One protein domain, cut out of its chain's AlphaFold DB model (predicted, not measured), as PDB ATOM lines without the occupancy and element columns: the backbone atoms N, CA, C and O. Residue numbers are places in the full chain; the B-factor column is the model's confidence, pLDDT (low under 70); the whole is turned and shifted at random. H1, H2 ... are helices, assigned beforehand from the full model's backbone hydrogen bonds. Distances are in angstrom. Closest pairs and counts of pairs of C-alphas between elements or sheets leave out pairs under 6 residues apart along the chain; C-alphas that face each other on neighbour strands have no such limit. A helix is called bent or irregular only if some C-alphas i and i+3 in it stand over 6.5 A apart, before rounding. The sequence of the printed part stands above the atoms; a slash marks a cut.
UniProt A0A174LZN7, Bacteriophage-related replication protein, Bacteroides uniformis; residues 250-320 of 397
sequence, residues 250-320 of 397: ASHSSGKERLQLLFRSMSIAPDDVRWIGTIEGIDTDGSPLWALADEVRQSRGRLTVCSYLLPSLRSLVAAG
ATOM      1  N   ALA A 250      21.060  16.456  -6.027       54.72
ATOM      2  CA  ALA A 250      21.663  17.287  -7.067       54.72
ATOM      3  C   ALA A 250      23.133  17.617  -6.749       54.72
ATOM      4  O   ALA A 250      23.987  17.525  -7.635       54.72
ATOM      5  N   SER A 251      23.455  17.896  -5.483       58.94
ATOM      6  CA  SER A 251      24.825  18.087  -4.996       58.94
ATOM      7  C   SER A 251      25.665  16.815  -5.130       58.94
ATOM      8  O   SER A 251      26.800  16.887  -5.594       58.94
ATOM      9  N   HIS A 252      25.104  15.638  -4.833       58.97
ATOM     10  CA  HIS A 252      25.768  14.351  -5.073       58.97
ATOM     11  C   HIS A 252      25.962  14.046  -6.568       58.97
ATOM     12  O   HIS A 252      26.961  13.431  -6.944       58.97
ATOM     13  N   SER A 253      25.043  14.472  -7.442       66.06
ATOM     14  CA  SER A 253      25.220  14.353  -8.899       66.06
ATOM     15  C   SER A 253      26.373  15.233  -9.390       66.06
ATOM     16  O   SER A 253      27.271  14.751 -10.080       66.06
ATOM     17  N   SER A 254      26.407  16.497  -8.953       73.94
ATOM     18  CA  SER A 254      27.471  17.446  -9.296       73.94
ATOM     19  C   SER A 254      28.840  17.018  -8.744       73.94
ATOM     20  O   SER A 254      29.846  17.069  -9.458       73.94
ATOM     21  N   GLY A 255      28.884  16.513  -7.506       78.38
ATOM     22  CA  GLY A 255      30.098  15.990  -6.875       78.38
ATOM     23  C   GLY A 255      30.689  14.798  -7.631       78.38
ATOM     24  O   GLY A 255      31.896  14.753  -7.878       78.38
ATOM     25  N   LYS A 256      29.846  13.868  -8.098       81.44
ATOM     26  CA  LYS A 256      30.280  12.717  -8.908       81.44
ATOM     27  C   LYS A 256      30.833  13.114 -10.271       81.44
ATOM     28  O   LYS A 256      31.861  12.576 -10.683       81.44
ATOM     29  N   GLU A 257      30.197  14.050 -10.968       83.31
ATOM     30  CA  GLU A 257      30.692  14.555 -12.257       83.31
ATOM     31  C   GLU A 257      32.053  15.242 -12.099       83.31
ATOM     32  O   GLU A 257      32.996  14.991 -12.857       83.31
ATOM     33  N   ARG A 258      32.197  16.055 -11.049       86.62
ATOM     34  CA  ARG A 258      33.455  16.721 -10.709       86.62
ATOM     35  C   ARG A 258      34.549  15.718 -10.339       86.62
ATOM     36  O   ARG A 258      35.702  15.895 -10.733       86.62
ATOM     37  N   LEU A 259      34.192  14.645  -9.634       88.38
ATOM     38  CA  LEU A 259      35.107  13.566  -9.262       88.38
ATOM     39  C   LEU A 259      35.620  12.817 -10.500       88.38
ATOM     40  O   LEU A 259      36.820  12.574 -10.631       88.38
ATOM     41  N   GLN A 260      34.739  12.530 -11.462       86.69
ATOM     42  CA  GLN A 260      35.125  11.920 -12.738       86.69
ATOM     43  C   GLN A 260      36.061  12.821 -13.554       86.69
ATOM     44  O   GLN A 260      37.051  12.343 -14.116       86.69
ATOM     45  N   LEU A 261      35.793  14.132 -13.595       87.50
ATOM     46  CA  LEU A 261      36.680  15.102 -14.243       87.50
ATOM     47  C   LEU A 261      38.065  15.128 -13.588       87.50
ATOM     48  O   LEU A 261      39.072  15.187 -14.301       87.50
ATOM     49  N   LEU A 262      38.130  15.035 -12.256       88.50
ATOM     50  CA  LEU A 262      39.388  14.968 -11.519       88.50
ATOM     51  C   LEU A 262      40.181  13.711 -11.878       88.50
ATOM     52  O   LEU A 262      41.341  13.829 -12.280       88.50
ATOM     53  N   PHE A 263      39.551  12.536 -11.837       89.81
ATOM     54  CA  PHE A 263      40.191  11.269 -12.200       89.81
ATOM     55  C   PHE A 263      40.734  11.277 -13.629       89.81
ATOM     56  O   PHE A 263      41.865  10.844 -13.858       89.81
ATOM     57  N   ARG A 264      39.974  11.849 -14.573       87.50
ATOM     58  CA  ARG A 264      40.412  12.023 -15.964       87.50
ATOM     59  C   ARG A 264      41.596  12.982 -16.079       87.50
ATOM     60  O   ARG A 264      42.509  12.719 -16.851       87.50
ATOM     61  N   SER A 265      41.590  14.082 -15.326       87.81
ATOM     62  CA  SER A 265      42.663  15.087 -15.370       87.81
ATOM     63  C   SER A 265      43.978  14.613 -14.745       87.81
ATOM     64  O   SER A 265      45.043  15.075 -15.140       87.81
ATOM     65  N   MET A 266      43.906  13.694 -13.781       84.25
ATOM     66  CA  MET A 266      45.064  13.174 -13.052       84.25
ATOM     67  C   MET A 266      45.557  11.820 -13.575       84.25
ATOM     68  O   MET A 266      46.496  11.264 -13.007       84.25
ATOM     69  N   SER A 267      44.935  11.287 -14.633       83.38
ATOM     70  CA  SER A 267      45.264   9.985 -15.230       83.38
ATOM     71  C   SER A 267      45.337   8.850 -14.200       83.38
ATOM     72  O   SER A 267      46.251   8.026 -14.233       83.38
ATOM     73  N   ILE A 268      44.388   8.818 -13.257       87.44
ATOM     74  CA  ILE A 268      44.329   7.769 -12.229       87.44
ATOM     75  C   ILE A 268      43.985   6.431 -12.899       87.44
ATOM     76  O   ILE A 268      43.108   6.375 -13.765       87.44
ATOM     77  N   ALA A 269      44.668   5.353 -12.507       85.50
ATOM     78  CA  ALA A 269      44.409   4.029 -13.061       85.50
ATOM     79  C   ALA A 269      42.964   3.570 -12.760       85.50
ATOM     80  O   ALA A 269      42.436   3.873 -11.686       85.50
ATOM     81  N   PRO A 270      42.314   2.804 -13.659       81.81
ATOM     82  CA  PRO A 270      40.923   2.378 -13.478       81.81
ATOM     83  C   PRO A 270      40.676   1.606 -12.175       81.81
ATOM     84  O   PRO A 270      39.630   1.765 -11.548       81.81
ATOM     85  N   ASP A 271      41.642   0.797 -11.742       81.44
ATOM     86  CA  ASP A 271      41.555   0.018 -10.501       81.44
ATOM     87  C   ASP A 271      41.543   0.913  -9.263       81.44
ATOM     88  O   ASP A 271      40.738   0.718  -8.351       81.44
ATOM     89  N   ASP A 272      42.375   1.950  -9.272       85.88
ATOM     90  CA  ASP A 272      42.442   2.932  -8.200       85.88
ATOM     91  C   ASP A 272      41.189   3.815  -8.176       85.88
ATOM     92  O   ASP A 272      40.673   4.105  -7.102       85.88
ATOM     93  N   VAL A 273      40.632   4.174  -9.339       86.31
ATOM     94  CA  VAL A 273      39.337   4.872  -9.436       86.31
ATOM     95  C   VAL A 273      38.213   4.038  -8.823       86.31
ATOM     96  O   VAL A 273      37.406   4.570  -8.058       86.31
ATOM     97  N   ARG A 274      38.173   2.729  -9.117       84.50
ATOM     98  CA  ARG A 274      37.197   1.810  -8.514       84.50
ATOM     99  C   ARG A 274      37.340   1.782  -6.997       84.50
ATOM    100  O   ARG A 274      36.338   1.931  -6.307       84.50
ATOM    101  N   TRP A 275      38.566   1.655  -6.487       88.44
ATOM    102  CA  TRP A 275      38.824   1.663  -5.048       88.44
ATOM    103  C   TRP A 275      38.446   2.999  -4.390       88.44
ATOM    104  O   TRP A 275      37.706   2.991  -3.411       88.44
ATOM    105  N   ILE A 276      38.860   4.148  -4.936       87.62
ATOM    106  CA  ILE A 276      38.493   5.469  -4.394       87.62
ATOM    107  C   ILE A 276      36.967   5.638  -4.389       87.62
ATOM    108  O   ILE A 276      36.410   6.148  -3.421       87.62
ATOM    109  N   GLY A 277      36.275   5.145  -5.422       82.56
ATOM    110  CA  GLY A 277      34.812   5.155  -5.507       82.56
ATOM    111  C   GLY A 277      34.096   4.292  -4.460       82.56
ATOM    112  O   GLY A 277      32.896   4.470  -4.253       82.56
ATOM    113  N   THR A 278      34.802   3.385  -3.775       84.00
ATOM    114  CA  THR A 278      34.252   2.656  -2.619       84.00
ATOM    115  C   THR A 278      34.280   3.478  -1.331       84.00
ATOM    116  O   THR A 278      33.593   3.117  -0.380       84.00
ATOM    117  N   ILE A 279      35.027   4.583  -1.270       87.44
ATOM    118  CA  ILE A 279      35.112   5.430  -0.076       87.44
ATOM    119  C   ILE A 279      33.836   6.274   0.048       87.44
ATOM    120  O   ILE A 279      33.406   6.935  -0.897       87.44
ATOM    121  N   GLU A 280      33.208   6.248   1.221       83.56
ATOM    122  CA  GLU A 280      31.987   7.000   1.498       83.56
ATOM    123  C   GLU A 280      32.244   8.506   1.532       83.56
ATOM    124  O   GLU A 280      33.219   8.972   2.116       83.56
ATOM    125  N   GLY A 281      31.345   9.273   0.907       81.12
ATOM    126  CA  GLY A 281      31.388  10.736   0.926       81.12
ATOM    127  C   GLY A 281      32.602  11.344   0.221       81.12
ATOM    128  O   GLY A 281      32.887  12.525   0.409       81.12
ATOM    129  N   ILE A 282      33.326  10.567  -0.588       85.38
ATOM    130  CA  ILE A 282      34.537  11.030  -1.273       85.38
ATOM    131  C   ILE A 282      34.255  12.134  -2.310       85.38
ATOM    132  O   ILE A 282      35.140  12.933  -2.610       85.38
ATOM    133  N   ASP A 283      33.023  12.182  -2.820       82.19
ATOM    134  CA  ASP A 283      32.477  13.147  -3.778       82.19
ATOM    135  C   ASP A 283      32.052  14.480  -3.139       82.19
ATOM    136  O   ASP A 283      31.758  15.433  -3.859       82.19
ATOM    137  N   THR A 284      32.034  14.569  -1.806       85.06
ATOM    138  CA  THR A 284      31.644  15.790  -1.085       85.06
ATOM    139  C   THR A 284      32.746  16.852  -1.121       85.06
ATOM    140  O   THR A 284      33.934  16.526  -1.154       85.06
ATOM    141  N   ASP A 285      32.377  18.136  -1.067       76.31
ATOM    142  CA  ASP A 285      33.336  19.256  -1.097       76.31
ATOM    143  C   ASP A 285      34.315  19.259   0.091       76.31
ATOM    144  O   ASP A 285      35.435  19.749  -0.026       76.31
ATOM    145  N   GLY A 286      33.917  18.674   1.226       77.50
ATOM    146  CA  GLY A 286      34.755  18.536   2.423       77.50
ATOM    147  C   GLY A 286      35.725  17.352   2.387       77.50
ATOM    148  O   GLY A 286      36.437  17.114   3.364       77.50
ATOM    149  N   SER A 287      35.749  16.583   1.297       86.56
ATOM    150  CA  SER A 287      36.595  15.401   1.173       86.56
ATOM    151  C   SER A 287      38.087  15.774   1.144       86.56
ATOM    152  O   SER A 287      38.496  16.639   0.361       86.56
ATOM    153  N   PRO A 288      38.946  15.080   1.919       85.62
ATOM    154  CA  PRO A 288      40.394  15.306   1.897       85.62
ATOM    155  C   PRO A 288      41.020  14.966   0.537       85.62
ATOM    156  O   PRO A 288      42.150  15.368   0.263       85.62
ATOM    157  N   LEU A 289      40.291  14.256  -0.334       89.69
ATOM    158  CA  LEU A 289      40.707  13.965  -1.702       89.69
ATOM    159  C   LEU A 289      41.013  15.237  -2.497       89.69
ATOM    160  O   LEU A 289      42.011  15.267  -3.214       89.69
ATOM    161  N   TRP A 290      40.177  16.272  -2.380       90.19
ATOM    162  CA  TRP A 290      40.328  17.497  -3.169       90.19
ATOM    163  C   TRP A 290      41.601  18.253  -2.792       90.19
ATOM    164  O   TRP A 290      42.361  18.642  -3.673       90.19
ATOM    165  N   ALA A 291      41.880  18.369  -1.490       89.31
ATOM    166  CA  ALA A 291      43.098  18.998  -0.987       89.31
ATOM    167  C   ALA A 291      44.356  18.231  -1.428       89.31
ATOM    168  O   ALA A 291      45.278  18.820  -1.988       89.31
ATOM    169  N   LEU A 292      44.361  16.902  -1.265       90.31
ATOM    170  CA  LEU A 292      45.472  16.052  -1.709       90.31
ATOM    171  C   LEU A 292      45.693  16.145  -3.224       90.31
ATOM    172  O   LEU A 292      46.829  16.119  -3.698       90.31
ATOM    173  N   ALA A 293      44.615  16.250  -3.999       88.19
ATOM    174  CA  ALA A 293      44.703  16.399  -5.439       88.19
ATOM    175  C   ALA A 293      45.282  17.765  -5.846       88.19
ATOM    176  O   ALA A 293      46.146  17.833  -6.723       88.19
ATOM    177  N   ASP A 294      44.865  18.845  -5.193       87.88
ATOM    178  CA  ASP A 294      45.422  20.173  -5.449       87.88
ATOM    179  C   ASP A 294      46.905  20.257  -5.071       87.88
ATOM    180  O   ASP A 294      47.695  20.815  -5.834       87.88
ATOM    181  N   GLU A 295      47.326  19.620  -3.977       89.75
ATOM    182  CA  GLU A 295      48.743  19.506  -3.603       89.75
ATOM    183  C   GLU A 295      49.567  18.796  -4.686       89.75
ATOM    184  O   GLU A 295      50.643  19.267  -5.068       89.75
ATOM    185  N   VAL A 296      49.045  17.704  -5.255       88.50
ATOM    186  CA  VAL A 296      49.694  17.010  -6.380       88.50
ATOM    187  C   VAL A 296      49.820  17.935  -7.594       88.50
ATOM    188  O   VAL A 296      50.900  18.005  -8.186       88.50
ATOM    189  N   ARG A 297      48.776  18.705  -7.937       87.12
ATOM    190  CA  ARG A 297      48.807  19.656  -9.069       87.12
ATOM    191  C   ARG A 297      49.805  20.791  -8.848       87.12
ATOM    192  O   ARG A 297      50.520  21.171  -9.774       87.12
ATOM    193  N   GLN A 298      49.883  21.314  -7.628       89.38
ATOM    194  CA  GLN A 298      50.778  22.417  -7.271       89.38
ATOM    195  C   GLN A 298      52.243  21.977  -7.142       89.38
ATOM    196  O   GLN A 298      53.150  22.794  -7.302       89.38
ATOM    197  N   SER A 299      52.496  20.682  -6.935       86.06
ATOM    198  CA  SER A 299      53.840  20.130  -6.730       86.06
ATOM    199  C   SER A 299      54.767  20.177  -7.957       86.06
ATOM    200  O   SER A 299      55.940  19.812  -7.838       86.06
ATOM    201  N   ARG A 300      54.267  20.590  -9.136       77.31
ATOM    202  CA  ARG A 300      55.005  20.618 -10.419       77.31
ATOM    203  C   ARG A 300      55.757  19.304 -10.702       77.31
ATOM    204  O   ARG A 300      56.901  19.321 -11.145       77.31
ATOM    205  N   GLY A 301      55.119  18.169 -10.399       76.69
ATOM    206  CA  GLY A 301      55.647  16.825 -10.658       76.69
ATOM    207  C   GLY A 301      56.473  16.201  -9.528       76.69
ATOM    208  O   GLY A 301      56.958  15.086  -9.693       76.69
ATOM    209  N   ARG A 302      56.631  16.868  -8.375       82.81
ATOM    210  CA  ARG A 302      57.311  16.274  -7.203       82.81
ATOM    211  C   ARG A 302      56.464  15.222  -6.490       82.81
ATOM    212  O   ARG A 302      57.011  14.274  -5.934       82.81
ATOM    213  N   LEU A 303      55.146  15.397  -6.489       87.31
ATOM    214  CA  LEU A 303      54.188  14.449  -5.930       87.31
ATOM    215  C   LEU A 303      53.393  13.829  -7.075       87.31
ATOM    216  O   LEU A 303      53.035  14.511  -8.034       87.31
ATOM    217  N   THR A 304      53.113  12.533  -6.971       87.56
ATOM    218  CA  THR A 304      52.306  11.811  -7.960       87.56
ATOM    219  C   THR A 304      51.104  11.167  -7.289       87.56
ATOM    220  O   THR A 304      51.070  10.987  -6.068       87.56
ATOM    221  N   VAL A 305      50.123  10.772  -8.097       85.94
ATOM    222  CA  VAL A 305      48.942  10.045  -7.621       85.94
ATOM    223  C   VAL A 305      49.349   8.771  -6.869       85.94
ATOM    224  O   VAL A 305      48.868   8.523  -5.766       85.94
ATOM    225  N   CYS A 306      50.290   8.004  -7.424       84.81
ATOM    226  CA  CYS A 306      50.729   6.730  -6.855       84.81
ATOM    227  C   CYS A 306      51.661   6.892  -5.649       84.81
ATOM    228  O   CYS A 306      51.611   6.078  -4.732       84.81
ATOM    229  N   SER A 307      52.512   7.923  -5.642       86.38
ATOM    230  CA  SER A 307      53.491   8.130  -4.566       86.38
ATOM    231  C   SER A 307      52.946   8.909  -3.372       86.38
ATOM    232  O   SER A 307      53.513   8.802  -2.288       86.38
ATOM    233  N   TYR A 308      51.871   9.683  -3.549       90.62
ATOM    234  CA  TYR A 308      51.361  10.581  -2.513       90.62
ATOM    235  C   TYR A 308      49.851  10.463  -2.297       90.62
ATOM    236  O   TYR A 308      49.425  10.108  -1.202       90.62
ATOM    237  N   LEU A 309      49.031  10.695  -3.326       90.12
ATOM    238  CA  LEU A 309      47.572  10.756  -3.165       90.12
ATOM    239  C   LEU A 309      46.981   9.427  -2.670       90.12
ATOM    240  O   LEU A 309      46.266   9.403  -1.671       90.12
ATOM    241  N   LEU A 310      47.314   8.311  -3.326       90.62
ATOM    242  CA  LEU A 310      46.814   6.985  -2.951       90.62
ATOM    243  C   LEU A 310      47.323   6.520  -1.576       90.62
ATOM    244  O   LEU A 310      46.492   6.111  -0.760       90.62
ATOM    245  N   PRO A 311      48.634   6.598  -1.260       91.06
ATOM    246  CA  PRO A 311      49.128   6.300   0.083       91.06
ATOM    247  C   PRO A 311      48.469   7.148   1.176       91.06
ATOM    248  O   PRO A 311      48.095   6.605   2.216       91.06
ATOM    249  N   SER A 312      48.260   8.447   0.938       92.00
ATOM    250  CA  SER A 312      47.605   9.347   1.894       92.00
ATOM    251  C   SER A 312      46.139   8.979   2.118       92.00
ATOM    252  O   SER A 312      45.707   8.887   3.266       92.00
ATOM    253  N   LEU A 313      45.380   8.670   1.061       90.56
ATOM    254  CA  LEU A 313      44.002   8.185   1.197       90.56
ATOM    255  C   LEU A 313      43.935   6.853   1.950       90.56
ATOM    256  O   LEU A 313      43.109   6.695   2.846       90.56
ATOM    257  N   ARG A 314      44.826   5.904   1.640       90.50
ATOM    258  CA  ARG A 314      44.901   4.614   2.347       90.50
ATOM    259  C   ARG A 314      45.246   4.796   3.823       90.50
ATOM    260  O   ARG A 314      44.658   4.128   4.667       90.50
ATOM    261  N   SER A 315      46.149   5.722   4.138       89.81
ATOM    262  CA  SER A 315      46.493   6.091   5.514       89.81
ATOM    263  C   SER A 315      45.297   6.697   6.256       89.81
ATOM    264  O   SER A 315      45.019   6.319   7.392       89.81
ATOM    265  N   LEU A 316      44.519   7.567   5.604       89.00
ATOM    266  CA  LEU A 316      43.301   8.148   6.179       89.00
ATOM    267  C   LEU A 316      42.205   7.102   6.429       89.00
ATOM    268  O   LEU A 316      41.528   7.171   7.455       89.00
ATOM    269  N   VAL A 317      42.066   6.118   5.538       88.12
ATOM    270  CA  VAL A 317      41.184   4.958   5.746       88.12
ATOM    271  C   VAL A 317      41.674   4.109   6.923       88.12
ATOM    272  O   VAL A 317      40.890   3.775   7.807       88.12
ATOM    273  N   ALA A 318      42.974   3.806   6.989       86.12
ATOM    274  CA  ALA A 318      43.564   3.036   8.087       86.12
ATOM    275  C   ALA A 318      43.437   3.751   9.446       86.12
ATOM    276  O   ALA A 318      43.234   3.104  10.470       86.12
ATOM    277  N   ALA A 319      43.498   5.083   9.450       84.56
ATOM    278  CA  ALA A 319      43.271   5.923  10.623       84.56
ATOM    279  C   ALA A 319      41.780   6.081  10.991       84.56
ATOM    280  O   ALA A 319      41.468   6.785  11.951       84.56
ATOM    281  N   GLY A 320      40.859   5.484  10.224       81.25
ATOM    282  CA  GLY A 320      39.413   5.552  10.456       81.25
ATOM    283  C   GLY A 320      38.779   6.911  10.139       81.25
ATOM    284  O   GLY A 320      37.637   7.151  10.516       81.25
TER     285      GLY A 320
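What this domain is: This is residues 250 to 320 of the 397 residues of the protein "Bacteriophage-related replication protein" of Bacteroides uniformis (UniProt A0A174LZN7). Four helices stand loosely round a ring in the order H1, H2, H4, H3, with H1 and H3 running one way and H2 and H4 roughly back. H3 and H4 make a hairpin. The 71 printed residues hold helices H1 to H4 in chain order and no named strand: all helix, compact, with a radius of gyration of the C-alphas of 11.7 A and spans of 36 by 27 by 23 A.

How they stand to each other: H1 (residues 250 to 265) and H2 (270 to 277) are close but not clearly touching, C-alphas 263 and 273 being closest at 7.0 A. H3 (288 to 298) and H4 (305 to 318) touch, closest at C-alphas 292 and 309, 5.9 A, a shallow tilt of 21 degrees, opposite ways. H1 and H4 are apart. Every O i to N i+4 pair is within hydrogen-bond range in H1, H2 and H3, and 8 of 10 in H4.

Where its parts are: H1 begins at C-alpha 250 (21.663, 17.287, -7.067) and spans 22.7 A; H2 spans 10.4 A and H3 15.6 A. H4, 18.0 A, ends at C-alpha 318 (43.564, 3.036, 8.087); it is irregular, but only just: C-alphas 307 and 310 are 7.0 A apart.

The domain as a whole: The printed part has no cut and no long link. Residues 250 to 253 have pLDDT under 70.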